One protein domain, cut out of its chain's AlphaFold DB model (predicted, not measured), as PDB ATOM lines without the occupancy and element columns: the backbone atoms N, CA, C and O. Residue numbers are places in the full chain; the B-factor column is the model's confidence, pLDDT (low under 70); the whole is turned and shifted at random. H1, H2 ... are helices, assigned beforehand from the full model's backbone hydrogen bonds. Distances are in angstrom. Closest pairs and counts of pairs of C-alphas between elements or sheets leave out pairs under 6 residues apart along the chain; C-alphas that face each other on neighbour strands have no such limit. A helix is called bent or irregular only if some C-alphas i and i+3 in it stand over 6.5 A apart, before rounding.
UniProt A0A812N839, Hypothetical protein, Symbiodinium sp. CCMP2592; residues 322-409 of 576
ATOM      1  N   ILE A 322     -41.049  36.991 -53.363       97.12
ATOM      2  CA  ILE A 322     -40.301  35.752 -53.119       97.12
ATOM      3  C   ILE A 322     -38.840  35.884 -53.617       97.12
ATOM      4  O   ILE A 322     -38.614  36.497 -54.663       97.12
ATOM      5  N   PRO A 323     -37.835  35.349 -52.890       96.75
ATOM      6  CA  PRO A 323     -37.950  34.622 -51.619       96.75
ATOM      7  C   PRO A 323     -38.058  35.507 -50.363       96.75
ATOM      8  O   PRO A 323     -38.484  35.021 -49.318       96.75
ATOM      9  N   TRP A 324     -37.684  36.790 -50.421       98.06
ATOM     10  CA  TRP A 324     -37.502  37.654 -49.238       98.06
ATOM     11  C   TRP A 324     -38.740  37.814 -48.354       98.06
ATOM     12  O   TRP A 324     -38.601  37.924 -47.130       98.06
ATOM     13  N   VAL A 325     -39.935  37.773 -48.951       98.50
ATOM     14  CA  VAL A 325     -41.214  37.916 -48.242       98.50
ATOM     15  C   VAL A 325     -41.408  36.869 -47.135       98.50
ATOM     16  O   VAL A 325     -42.143  37.118 -46.184       98.50
ATOM     17  N   VAL A 326     -40.677  35.746 -47.169       98.50
ATOM     18  CA  VAL A 326     -40.649  34.742 -46.086       98.50
ATOM     19  C   VAL A 326     -40.325  35.353 -44.717       98.50
ATOM     20  O   VAL A 326     -40.854  34.918 -43.694       98.50
ATOM     21  N   CYS A 327     -39.515  36.417 -44.684       98.50
ATOM     22  CA  CYS A 327     -39.139  37.103 -43.448       98.50
ATOM     23  C   CYS A 327     -40.322  37.842 -42.796       98.50
ATOM     24  O   CYS A 327     -40.268  38.133 -41.600       98.50
ATOM     25  N   ALA A 328     -41.408  38.113 -43.534       98.69
ATOM     26  CA  ALA A 328     -42.597  38.785 -43.008       98.69
ATOM     27  C   ALA A 328     -43.251  38.007 -41.857       98.69
ATOM     28  O   ALA A 328     -43.834  38.615 -40.958       98.69
ATOM     29  N   ALA A 329     -43.108  36.676 -41.828       98.44
ATOM     30  CA  ALA A 329     -43.625  35.835 -40.749       98.44
ATOM     31  C   ALA A 329     -42.997  36.168 -39.383       98.44
ATOM     32  O   ALA A 329     -43.610  35.923 -38.343       98.44
ATOM     33  N   PHE A 330     -41.804  36.774 -39.370       97.62
ATOM     34  CA  PHE A 330     -41.142  37.230 -38.150       97.62
ATOM     35  C   PHE A 330     -41.505  38.674 -37.757       97.62
ATOM     36  O   PHE A 330     -41.205  39.093 -36.638       97.62
ATOM     37  N   GLY A 331     -42.188  39.432 -38.624       97.75
ATOM     38  CA  GLY A 331     -42.535  40.839 -38.381       97.75
ATOM     39  C   GLY A 331     -43.408  41.057 -37.136       97.75
ATOM     40  O   GLY A 331     -43.300  42.086 -36.473       97.75
ATOM     41  N   GLY A 332     -44.210  40.061 -36.745       97.44
ATOM     42  CA  GLY A 332     -45.018  40.119 -35.524       97.44
ATOM     43  C   GLY A 332     -44.186  40.331 -34.256       97.44
ATOM     44  O   GLY A 332     -44.595  41.053 -33.349       97.44
ATOM     45  N   TYR A 333     -42.971  39.779 -34.214       96.88
ATOM     46  CA  TYR A 333     -42.048  39.948 -33.085       96.88
ATOM     47  C   TYR A 333     -41.326  41.293 -33.092       96.88
ATOM     48  O   TYR A 333     -40.747  41.674 -32.077       96.88
ATOM     49  N   THR A 334     -41.366  42.013 -34.213       95.94
ATOM     50  CA  THR A 334     -40.776  43.347 -34.363       95.94
ATOM     51  C   THR A 334     -41.815  44.462 -34.192       95.94
ATOM     52  O   THR A 334     -41.527  45.616 -34.497       95.94
ATOM     53  N   GLY A 335     -43.031  44.133 -33.740       95.50
ATOM     54  CA  GLY A 335     -44.123  45.089 -33.528       95.50
ATOM     55  C   GLY A 335     -45.014  45.351 -34.748       95.50
ATOM     56  O   GLY A 335     -45.868  46.234 -34.688       95.50
ATOM     57  N   ILE A 336     -44.853  44.611 -35.851       97.88
ATOM     58  CA  ILE A 336     -45.795  44.685 -36.979       97.88
ATOM     59  C   ILE A 336     -47.078  43.912 -36.620       97.88
ATOM     60  O   ILE A 336     -46.985  42.813 -36.077       97.88
ATOM     61  N   PRO A 337     -48.286  44.425 -36.927       97.94
ATOM     62  CA  PRO A 337     -49.520  43.683 -36.679       97.94
ATOM     63  C   PRO A 337     -49.535  42.313 -37.373       97.94
ATOM     64  O   PRO A 337     -49.279  42.220 -38.575       97.94
ATOM     65  N   TRP A 338     -49.915  41.258 -36.640       98.00
ATOM     66  CA  TRP A 338     -49.941  39.880 -37.152       98.00
ATOM     67  C   TRP A 338     -50.761  39.712 -38.433       98.00
ATOM     68  O   TRP A 338     -50.350  38.963 -39.315       98.00
ATOM     69  N   ALA A 339     -51.869  40.445 -38.573       98.25
ATOM     70  CA  ALA A 339     -52.683  40.439 -39.788       98.25
ATOM     71  C   ALA A 339     -51.876  40.847 -41.036       98.25
ATOM     72  O   ALA A 339     -51.975  40.200 -42.076       98.25
ATOM     73  N   ARG A 340     -51.011  41.867 -40.922       98.31
ATOM     74  CA  ARG A 340     -50.142  42.328 -42.020       98.31
ATOM     75  C   ARG A 340     -49.059  41.300 -42.344       98.31
ATOM     76  O   ARG A 340     -48.784  41.058 -43.515       98.31
ATOM     77  N   CYS A 341     -48.481  40.660 -41.326       98.62
ATOM     78  CA  CYS A 341     -47.509  39.579 -41.508       98.62
ATOM     79  C   CYS A 341     -48.115  38.384 -42.255       98.62
ATOM     80  O   CYS A 341     -47.539  37.919 -43.235       98.62
ATOM     81  N   LYS A 342     -49.292  37.914 -41.823       98.62
ATOM     82  CA  LYS A 342     -49.990  36.778 -42.442       98.62
ATOM     83  C   LYS A 342     -50.432  37.094 -43.870       98.62
ATOM     84  O   LYS A 342     -50.226  36.271 -44.755       98.62
ATOM     85  N   ALA A 343     -50.932  38.308 -44.123       98.56
ATOM     86  CA  ALA A 343     -51.269  38.763 -45.471       98.56
ATOM     87  C   ALA A 343     -50.056  38.724 -46.420       98.56
ATOM     88  O   ALA A 343     -50.171  38.211 -47.530       98.56
ATOM     89  N   ALA A 344     -48.884  39.189 -45.969       98.56
ATOM     90  CA  ALA A 344     -47.651  39.130 -46.759       98.56
ATOM     91  C   ALA A 344     -47.199  37.685 -47.052       98.56
ATOM     92  O   ALA A 344     -46.749  37.387 -48.155       98.56
ATOM     93  N   ILE A 345     -47.362  36.759 -46.100       98.75
ATOM     94  CA  ILE A 345     -47.050  35.339 -46.327       98.75
ATOM     95  C   ILE A 345     -48.022  34.693 -47.317       98.75
ATOM     96  O   ILE A 345     -47.578  33.992 -48.227       98.75
ATOM     97  N   SER A 346     -49.324  34.953 -47.193       98.62
ATOM     98  CA  SER A 346     -50.328  34.493 -48.163       98.62
ATOM     99  C   SER A 346     -50.040  35.013 -49.573       98.62
ATOM    100  O   SER A 346     -50.153  34.269 -50.548       98.62
ATOM    101  N   GLU A 347     -49.603  36.265 -49.676       98.50
ATOM    102  CA  GLU A 347     -49.140  36.868 -50.923       98.50
ATOM    103  C   GLU A 347     -47.893  36.157 -51.486       98.50
ATOM    104  O   GLU A 347     -47.830  35.890 -52.685       98.50
ATOM    105  N   GLY A 348     -46.948  35.740 -50.636       98.38
ATOM    106  CA  GLY A 348     -45.806  34.908 -51.039       98.38
ATOM    107  C   GLY A 348     -46.214  33.566 -51.662       98.38
ATOM    108  O   GLY A 348     -45.705  33.201 -52.724       98.38
ATOM    109  N   PHE A 349     -47.193  32.867 -51.074       98.62
ATOM    110  CA  PHE A 349     -47.773  31.656 -51.678       98.62
ATOM    111  C   PHE A 349     -48.399  31.943 -53.046       98.62
ATOM    112  O   PHE A 349     -48.174  31.195 -53.997       98.62
ATOM    113  N   ARG A 350     -49.139  33.053 -53.174       98.25
ATOM    114  CA  ARG A 350     -49.747  33.471 -54.445       98.25
ATOM    115  C   ARG A 350     -48.685  33.718 -55.521       98.25
ATOM    116  O   ARG A 350     -48.829  33.218 -56.637       98.25
ATOM    117  N   GLN A 351     -47.619  34.451 -55.196       97.12
ATOM    118  CA  GLN A 351     -46.505  34.712 -56.116       97.12
ATOM    119  C   GLN A 351     -45.816  33.419 -56.559       97.12
ATOM    120  O   GLN A 351     -45.536  33.248 -57.746       97.12
ATOM    121  N   TYR A 352     -45.597  32.480 -55.634       96.19
ATOM    122  CA  TYR A 352     -45.013  31.178 -55.949       96.19
ATOM    123  C   TYR A 352     -45.886  30.371 -56.925       96.19
ATOM    124  O   TYR A 352     -45.389  29.855 -57.932       96.19
ATOM    125  N   SER A 353     -47.198  30.289 -56.679       95.62
ATOM    126  CA  SER A 353     -48.134  29.604 -57.583       95.62
ATOM    127  C   SER A 353     -48.159  30.231 -58.980       95.62
ATOM    128  O   SER A 353     -48.219  29.515 -59.981       95.62
ATOM    129  N   GLN A 354     -48.074  31.560 -59.071       95.38
ATOM    130  CA  GLN A 354     -48.003  32.267 -60.353       95.38
ATOM    131  C   GLN A 354     -46.706  31.972 -61.110       95.38
ATOM    132  O   GLN A 354     -46.756  31.667 -62.302       95.38
ATOM    133  N   ALA A 355     -45.561  32.015 -60.425       90.25
ATOM    134  CA  ALA A 355     -44.266  31.721 -61.031       90.25
ATOM    135  C   ALA A 355     -44.212  30.285 -61.582       90.25
ATOM    136  O   ALA A 355     -43.808  30.070 -62.724       90.25
ATOM    137  N   THR A 356     -44.690  29.310 -60.807       87.75
ATOM    138  CA  THR A 356     -44.671  27.891 -61.197       87.75
ATOM    139  C   THR A 356     -45.658  27.556 -62.313       87.75
ATOM    140  O   THR A 356     -45.312  26.798 -63.217       87.75
ATOM    141  N   THR A 357     -46.846  28.168 -62.323       86.00
ATOM    142  CA  THR A 357     -47.824  27.998 -63.416       86.00
ATOM    143  C   THR A 357     -47.297  28.569 -64.737       86.00
ATOM    144  O   THR A 357     -47.566  28.021 -65.801       86.00
ATOM    145  N   GLY A 358     -46.497  29.638 -64.677       79.94
ATOM    146  CA  GLY A 358     -45.802  30.202 -65.836       79.94
ATOM    147  C   GLY A 358     -44.570  29.414 -66.295       79.94
ATOM    148  O   GLY A 358     -43.896  29.853 -67.223       79.94
ATOM    149  N   GLY A 359     -44.229  28.295 -65.641       75.62
ATOM    150  CA  GLY A 359     -43.005  27.534 -65.912       75.62
ATOM    151  C   GLY A 359     -41.714  28.281 -65.552       75.62
ATOM    152  O   GLY A 359     -40.638  27.912 -66.026       75.62
ATOM    153  N   ALA A 360     -41.803  29.345 -64.745       77.19
ATOM    154  CA  ALA A 360     -40.636  30.098 -64.319       77.19
ATOM    155  C   ALA A 360     -39.805  29.282 -63.324       77.19
ATOM    156  O   ALA A 360     -40.328  28.547 -62.486       77.19
ATOM    157  N   PHE A 361     -38.487  29.445 -63.404       73.25
ATOM    158  CA  PHE A 361     -37.572  28.892 -62.417       73.25
ATOM    159  C   PHE A 361     -37.761  29.596 -61.068       73.25
ATOM    160  O   PHE A 361     -37.825  30.825 -61.013       73.25
ATOM    161  N   VAL A 362     -37.805  28.815 -59.988       84.94
ATOM    162  CA  VAL A 362     -37.957  29.313 -58.619       84.94
ATOM    163  C   VAL A 362     -36.756  28.868 -57.788       84.94
ATOM    164  O   VAL A 362     -36.299  27.732 -57.911       84.94
ATOM    165  N   ASP A 363     -36.212  29.771 -56.975       88.62
ATOM    166  CA  ASP A 363     -35.049  29.487 -56.134       88.62
ATOM    167  C   ASP A 363     -35.372  28.503 -54.991       88.62
ATOM    168  O   ASP A 363     -36.534  28.285 -54.633       88.62
ATOM    169  N   ALA A 364     -34.329  27.914 -54.399       88.81
ATOM    170  CA  ALA A 364     -34.468  26.890 -53.363       88.81
ATOM    171  C   ALA A 364     -35.181  27.407 -52.102       88.81
ATOM    172  O   ALA A 364     -35.961  26.672 -51.493       88.81
ATOM    173  N   VAL A 365     -34.976  28.676 -51.732       93.56
ATOM    174  CA  VAL A 365     -35.614  29.276 -50.553       93.56
ATOM    175  C   VAL A 365     -37.111  29.436 -50.794       93.56
ATOM    176  O   VAL A 365     -37.921  29.030 -49.960       93.56
ATOM    177  N   SER A 366     -37.488  29.949 -51.963       94.88
ATOM    178  CA  SER A 366     -38.882  30.062 -52.387       94.88
ATOM    179  C   SER A 366     -39.576  28.699 -52.463       94.88
ATOM    180  O   SER A 366     -40.691  28.561 -51.963       94.88
ATOM    181  N   PHE A 367     -38.921  27.674 -53.023       92.94
ATOM    182  CA  PHE A 367     -39.442  26.301 -53.022       92.94
ATOM    183  C   PHE A 367     -39.654  25.781 -51.596       92.94
ATOM    184  O   PHE A 367     -40.737  25.297 -51.254       92.94
ATOM    185  N   ARG A 368     -38.645  25.929 -50.733       93.88
ATOM    186  CA  ARG A 368     -38.705  25.475 -49.341       93.88
ATOM    187  C   ARG A 368     -39.794  26.184 -48.537       93.88
ATOM    188  O   ARG A 368     -40.409  25.544 -47.689       93.88
ATOM    189  N   ALA A 369     -40.050  27.462 -48.802       97.31
ATOM    190  CA  ALA A 369     -41.017  28.263 -48.058       97.31
ATOM    191  C   ALA A 369     -42.449  28.195 -48.621       97.31
ATOM    192  O   ALA A 369     -43.403  28.190 -47.844       97.31
ATOM    193  N   PHE A 370     -42.637  28.112 -49.942       97.69
ATOM    194  CA  PHE A 370     -43.939  28.383 -50.575       97.69
ATOM    195  C   PHE A 370     -44.478  27.272 -51.493       97.69
ATOM    196  O   PHE A 370     -45.576  27.411 -52.024       97.69
ATOM    197  N   SER A 371     -43.767  26.149 -51.658       94.50
ATOM    198  CA  SER A 371     -44.204  25.053 -52.544       94.50
ATOM    199  C   SER A 371     -45.428  24.264 -52.076       94.50
ATOM    200  O   SER A 371     -46.054  23.580 -52.885       94.50
ATOM    201  N   GLY A 372     -45.730  24.270 -50.777       93.94
ATOM    202  CA  GLY A 372     -46.679  23.350 -50.145       93.94
ATOM    203  C   GLY A 372     -46.191  21.895 -50.061       93.94
ATOM    204  O   GLY A 372     -46.898  21.052 -49.510       93.94
ATOM    205  N   GLN A 373     -44.996  21.587 -50.579       91.88
ATOM    206  CA  GLN A 373     -44.450  20.227 -50.628       91.88
ATOM    207  C   GLN A 373     -43.550  19.916 -49.428       91.88
ATOM    208  O   GLN A 373     -43.537  18.790 -48.929       91.88
ATOM    209  N   THR A 374     -42.814  20.914 -48.936       94.19
ATOM    210  CA  THR A 374     -41.947  20.784 -47.759       94.19
ATOM    211  C   THR A 374     -42.740  20.913 -46.456       94.19
ATOM    212  O   THR A 374     -43.848  21.463 -46.416       94.19
ATOM    213  N   LEU A 375     -42.177  20.407 -45.356       97.12
ATOM    214  CA  LEU A 375     -42.792  20.548 -44.035       97.12
ATOM    215  C   LEU A 375     -42.845  22.021 -43.604       97.12
ATOM    216  O   LEU A 375     -43.891  22.477 -43.143       97.12
ATOM    217  N   GLU A 376     -41.766  22.769 -43.839       98.00
ATOM    218  CA  GLU A 376     -41.672  24.206 -43.575       98.00
ATOM    219  C   GLU A 376     -42.755  24.979 -44.322       98.00
ATOM    220  O   GLU A 376     -43.425  25.820 -43.729       98.00
ATOM    221  N   SER A 377     -42.976  24.667 -45.603       98.31
ATOM    222  CA  SER A 377     -43.984  25.354 -46.403       98.31
ATOM    223  C   SER A 377     -45.402  25.066 -45.917       98.31
ATOM    224  O   SER A 377     -46.196  25.989 -45.745       98.31
ATOM    225  N   ARG A 378     -45.729  23.807 -45.605       98.56
ATOM    226  CA  ARG A 378     -47.052  23.459 -45.053       98.56
ATOM    227  C   ARG A 378     -47.313  24.144 -43.714       98.56
ATOM    228  O   ARG A 378     -48.409  24.647 -43.480       98.56
ATOM    229  N   GLN A 379     -46.302  24.207 -42.856       98.69
ATOM    230  CA  GLN A 379     -46.387  24.919 -41.587       98.69
ATOM    231  C   GLN A 379     -46.519  26.432 -41.759       98.69
ATOM    232  O   GLN A 379     -47.324  27.057 -41.074       98.69
ATOM    233  N   LEU A 380     -45.775  27.023 -42.693       98.62
ATOM    234  CA  LEU A 380     -45.869  28.447 -42.998       98.62
ATOM    235  C   LEU A 380     -47.248  28.808 -43.575       98.62
ATOM    236  O   LEU A 380     -47.791  29.865 -43.252       98.62
ATOM    237  N   LYS A 381     -47.849  27.909 -44.364       98.69
ATOM    238  CA  LYS A 381     -49.231  28.046 -44.835       98.69
ATOM    239  C   LYS A 381     -50.226  27.983 -43.677       98.69
ATOM    240  O   LYS A 381     -51.060  28.872 -43.547       98.69
ATOM    241  N   ALA A 382     -50.083  26.998 -42.789       98.62
ATOM    242  CA  ALA A 382     -50.919  26.881 -41.597       98.62
ATOM    243  C   ALA A 382     -50.791  28.096 -40.658       98.62
ATOM    244  O   ALA A 382     -51.779  28.500 -40.055       98.62
ATOM    245  N   PHE A 383     -49.604  28.701 -40.553       98.62
ATOM    246  CA  PHE A 383     -49.400  29.972 -39.850       98.62
ATOM    247  C   PHE A 383     -50.185  31.124 -40.488       98.62
ATOM    248  O   PHE A 383     -50.792  31.922 -39.774       98.62
ATOM    249  N   ALA A 384     -50.170  31.226 -41.818       98.44
ATOM    250  CA  ALA A 384     -50.878  32.284 -42.533       98.44
ATOM    251  C   ALA A 384     -52.406  32.181 -42.380       98.44
ATOM    252  O   ALA A 384     -53.077  33.210 -42.340       98.44
ATOM    253  N   ASP A 385     -52.927  30.957 -42.256       98.44
ATOM    254  CA  ASP A 385     -54.363  30.664 -42.176       98.44
ATOM    255  C   ASP A 385     -54.906  30.571 -40.731       98.44
ATOM    256  O   ASP A 385     -56.114  30.439 -40.538       98.44
ATOM    257  N   SER A 386     -54.048  30.614 -39.703       98.12
ATOM    258  CA  SER A 386     -54.458  30.493 -38.294       98.12
ATOM    259  C   SER A 386     -54.389  31.818 -37.539       98.12
ATOM    260  O   SER A 386     -53.848  32.802 -38.034       98.12
ATOM    261  N   GLU A 387     -54.856  31.837 -36.286       97.56
ATOM    262  CA  GLU A 387     -54.622  32.945 -35.347       97.56
ATOM    263  C   GLU A 387     -53.297  32.834 -34.572       97.56
ATOM    264  O   GLU A 387     -52.826  33.813 -33.991       97.56
ATOM    265  N   LEU A 388     -52.639  31.675 -34.610       98.25
ATOM    266  CA  LEU A 388     -51.456  31.401 -33.799       98.25
ATOM    267  C   LEU A 388     -50.205  32.131 -34.327       98.25
ATOM    268  O   LEU A 388     -50.033  32.295 -35.537       98.25
ATOM    269  N   PRO A 389     -49.284  32.553 -33.441       98.06
ATOM    270  CA  PRO A 389     -48.010  33.129 -33.859       98.06
ATOM    271  C   PRO A 389     -47.045  32.057 -34.399       98.06
ATOM    272  O   PRO A 389     -47.145  30.879 -34.059       98.06
ATOM    273  N   LEU A 390     -46.041  32.481 -35.180       98.25
ATOM    274  CA  LEU A 390     -45.114  31.582 -35.892       98.25
ATOM    275  C   LEU A 390     -44.417  30.537 -34.997       98.25
ATOM    276  O   LEU A 390     -44.112  29.444 -35.452       98.25
ATOM    277  N   ARG A 391     -44.183  30.834 -33.712       98.12
ATOM    278  CA  ARG A 391     -43.485  29.936 -32.770       98.12
ATOM    279  C   ARG A 391     -44.188  28.595 -32.527       98.12
ATOM    280  O   ARG A 391     -43.570  27.692 -31.982       98.12
ATOM    281  N   HIS A 392     -45.465  28.474 -32.897       98.38
ATOM    282  CA  HIS A 392     -46.215  27.215 -32.809       98.38
ATOM    283  C   HIS A 392     -45.939  26.263 -33.985       98.38
ATOM    284  O   HIS A 392     -46.493  25.170 -34.033       98.38
ATOM    285  N   TYR A 393     -45.078  26.672 -34.917       98.44
ATOM    286  CA  TYR A 393     -44.730  25.951 -36.131       98.44
ATOM    287  C   TYR A 393     -43.204  25.795 -36.183       98.44
ATOM    288  O   TYR A 393     -42.516  26.658 -36.720       98.44
ATOM    289  N   ALA A 394     -42.657  24.765 -35.533       98.25
ATOM    290  CA  ALA A 394     -41.232  24.691 -35.180       98.25
ATOM    291  C   ALA A 394     -40.269  24.727 -36.387       98.25
ATOM    292  O   ALA A 394     -39.232  25.402 -36.353       98.25
ATOM    293  N   GLU A 395     -40.611  24.041 -37.470       98.38
ATOM    294  CA  GLU A 395     -39.796  23.937 -38.674       98.38
ATOM    295  C   GLU A 395     -39.855  25.236 -39.483       98.38
ATOM    296  O   GLU A 395     -38.813  25.770 -39.876       98.38
ATOM    297  N   ALA A 396     -41.051  25.811 -39.648       98.25
ATOM    298  CA  ALA A 396     -41.203  27.135 -40.253       98.25
ATOM    299  C   ALA A 396     -40.518  28.226 -39.412       98.25
ATOM    300  O   ALA A 396     -39.846  29.095 -39.964       98.25
ATOM    301  N   TRP A 397     -40.635  28.163 -38.083       98.31
ATOM    302  CA  TRP A 397     -39.977  29.069 -37.141       98.31
ATOM    303  C   TRP A 397     -38.469  29.105 -37.357       98.31
ATOM    304  O   TRP A 397     -37.902  30.179 -37.555       98.31
ATOM    305  N   THR A 398     -37.838  27.932 -37.339       97.50
ATOM    306  CA  THR A 398     -36.382  27.801 -37.458       97.50
ATOM    307  C   THR A 398     -35.905  28.342 -38.801       97.50
ATOM    308  O   THR A 398     -35.032  29.207 -38.841       97.50
ATOM    309  N   MET A 399     -36.544  27.923 -39.897       97.31
ATOM    310  CA  MET A 399     -36.212  28.397 -41.241       97.31
ATOM    311  C   MET A 399     -36.359  29.923 -41.367       97.31
ATOM    312  O   MET A 399     -35.439  30.607 -41.808       97.31
ATOM    313  N   VAL A 400     -37.512  30.482 -40.982       97.94
ATOM    314  CA  VAL A 400     -37.769  31.929 -41.091       97.94
ATOM    315  C   VAL A 400     -36.789  32.720 -40.225       97.94
ATOM    316  O   VAL A 400     -36.342  33.792 -40.638       97.94
ATOM    317  N   GLN A 401     -36.450  32.220 -39.034       97.06
ATOM    318  CA  GLN A 401     -35.501  32.869 -38.133       97.06
ATOM    319  C   GLN A 401     -34.120  33.006 -38.785       97.06
ATOM    320  O   GLN A 401     -33.552  34.097 -38.766       97.06
ATOM    321  N   GLU A 402     -33.600  31.947 -39.406       95.19
ATOM    322  CA  GLU A 402     -32.300  31.970 -40.089       95.19
ATOM    323  C   GLU A 402     -32.210  33.100 -41.132       95.19
ATOM    324  O   GLU A 402     -31.222  33.836 -41.179       95.19
ATOM    325  N   TYR A 403     -33.275  33.299 -41.912       97.19
ATOM    326  CA  TYR A 403     -33.353  34.358 -42.922       97.19
ATOM    327  C   TYR A 403     -33.601  35.747 -42.334       97.19
ATOM    328  O   TYR A 403     -32.972  36.728 -42.742       97.19
ATOM    329  N   SER A 404     -34.463  35.837 -41.324       96.94
ATOM    330  CA  SER A 404     -34.830  37.097 -40.666       96.94
ATOM    331  C   SER A 404     -33.645  37.775 -39.983       96.94
ATOM    332  O   SER A 404     -33.650  38.991 -39.787       96.94
ATOM    333  N   PHE A 405     -32.614  37.000 -39.635       93.81
ATOM    334  CA  PHE A 405     -31.408  37.495 -38.982       93.81
ATOM    335  C   PHE A 405     -30.315  37.962 -39.959       93.81
ATOM    336  O   PHE A 405     -29.207  38.300 -39.521       93.81
ATOM    337  N   CYS A 406     -30.605  38.032 -41.258       92.38
ATOM    338  CA  CYS A 406     -29.680  38.584 -42.238       92.38
ATOM    339  C   CYS A 406     -29.591  40.118 -42.127       92.38
ATOM    340  O   CYS A 406     -30.592  40.816 -41.958       92.38
ATOM    341  N   SER A 407     -28.370  40.656 -42.203       91.81
ATOM    342  CA  SER A 407     -28.132  42.101 -42.110       91.81
ATOM    343  C   SER A 407     -28.507  42.807 -43.412       91.81
ATOM    344  O   SER A 407     -28.148  42.349 -44.491       91.81
ATOM    345  N   LEU A 408     -29.153  43.964 -43.294       91.94
ATOM    346  CA  LEU A 408     -29.370  44.934 -44.371       91.94
ATOM    347  C   LEU A 408     -28.260  45.992 -44.448       91.94
ATOM    348  O   LEU A 408     -28.129  46.710 -45.441       91.94
ATOM    349  N   ALA A 409     -27.496  46.138 -43.363       88.00
ATOM    350  CA  ALA A 409     -26.489  47.174 -43.210       88.00
ATOM    351  C   ALA A 409     -25.085  46.630 -43.494       88.00
ATOM    352  O   ALA A 409     -24.622  45.674 -42.866       88.00
TER     353      ALA A 409
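This is residues 322 to 409 of the 576 residues of the protein "Hypothetical protein" of Symbiodinium sp. CCMP2592 (UniProt A0A812N839). A hairpin of two antiparallel helices, short H1 and long H2, makes one layer, and three helices, H3, H4 and H5, pack across one side of it as a second layer. H3 and H4 pack on H2, H5 packs on H1 near a right angle, and H4 touches both H3 and H5. The printed part has 88 residues with five named helices, H1 to H5 in chain order, and no named strand; the class is all helix and the packing is mostly crossed, with one of six touching pairs at a shallow tilt. It is compact, with a radius of gyration of the C-alphas of 12.2 A and spans of 37 by 33 by 21 A.

Begin with H2, residues 338 to 357, a hub that touches three other helices. It forms a helical hairpin with H1, residues 324 to 334; they run opposite ways at a shallow tilt of 10 degrees, and their closest C-alphas, Gly 332 and Trp 338, are 5.2 A apart. With residues 348 to 352 alone, H2 touches H3, residues 364 to 370, at a steep tilt of 61 degrees; the closest C-alphas, Phe 349 and Phe 370, are 5.2 A apart. With residues 342 to 349 alone, H2 touches H4, residues 375 to 385, at a steep tilt of 54 degrees; look at the closest C-alphas, Lys 342 and Ala 384, 4.6 A apart. H4, the other hub, touches H5, residues 394 to 404, about perpendicular at 88 degrees; their closest C-alphas, Glu 376 and Ala 396, are 4.5 A apart. H4 also touches H3, with the closest C-alphas, Ala 369 and Ser 377, 4.5 A apart, at a tilt of 37 degrees, only just steep. H5 touches H1 about perpendicular at 80 degrees, with the closest C-alphas, Cys 327 and Ser 404, 5.1 A apart. H2 and H5 are apart. In H2, H3, H4 and H5 every O i to N i+4 pair is within hydrogen-bond range; in H1 it is 0 of 7, while 7 of 8 O i to N i+3 pairs are within range.

Find C-alpha 338 at (-49.941, 39.880, -37.152); from there H2 runs 28.9 A to C-alpha 357 at (-47.824, 27.998, -63.416). H1 spans 16.3 A and is only just irregular, with C-alphas 329 and 332 6.9 A apart. H3 spans 10.0 A, H4 15.5 A, and H5 15.0 A, ending at C-alpha 404, (-34.830, 37.097, -40.666).

The C-alphas farthest apart, Gly 335 and Gly 359, are 36.9 A from each other. The printed part has no cut, and none of its links is long. The mean pLDDT of the printed part is 95.5, and no printed residue is under 70.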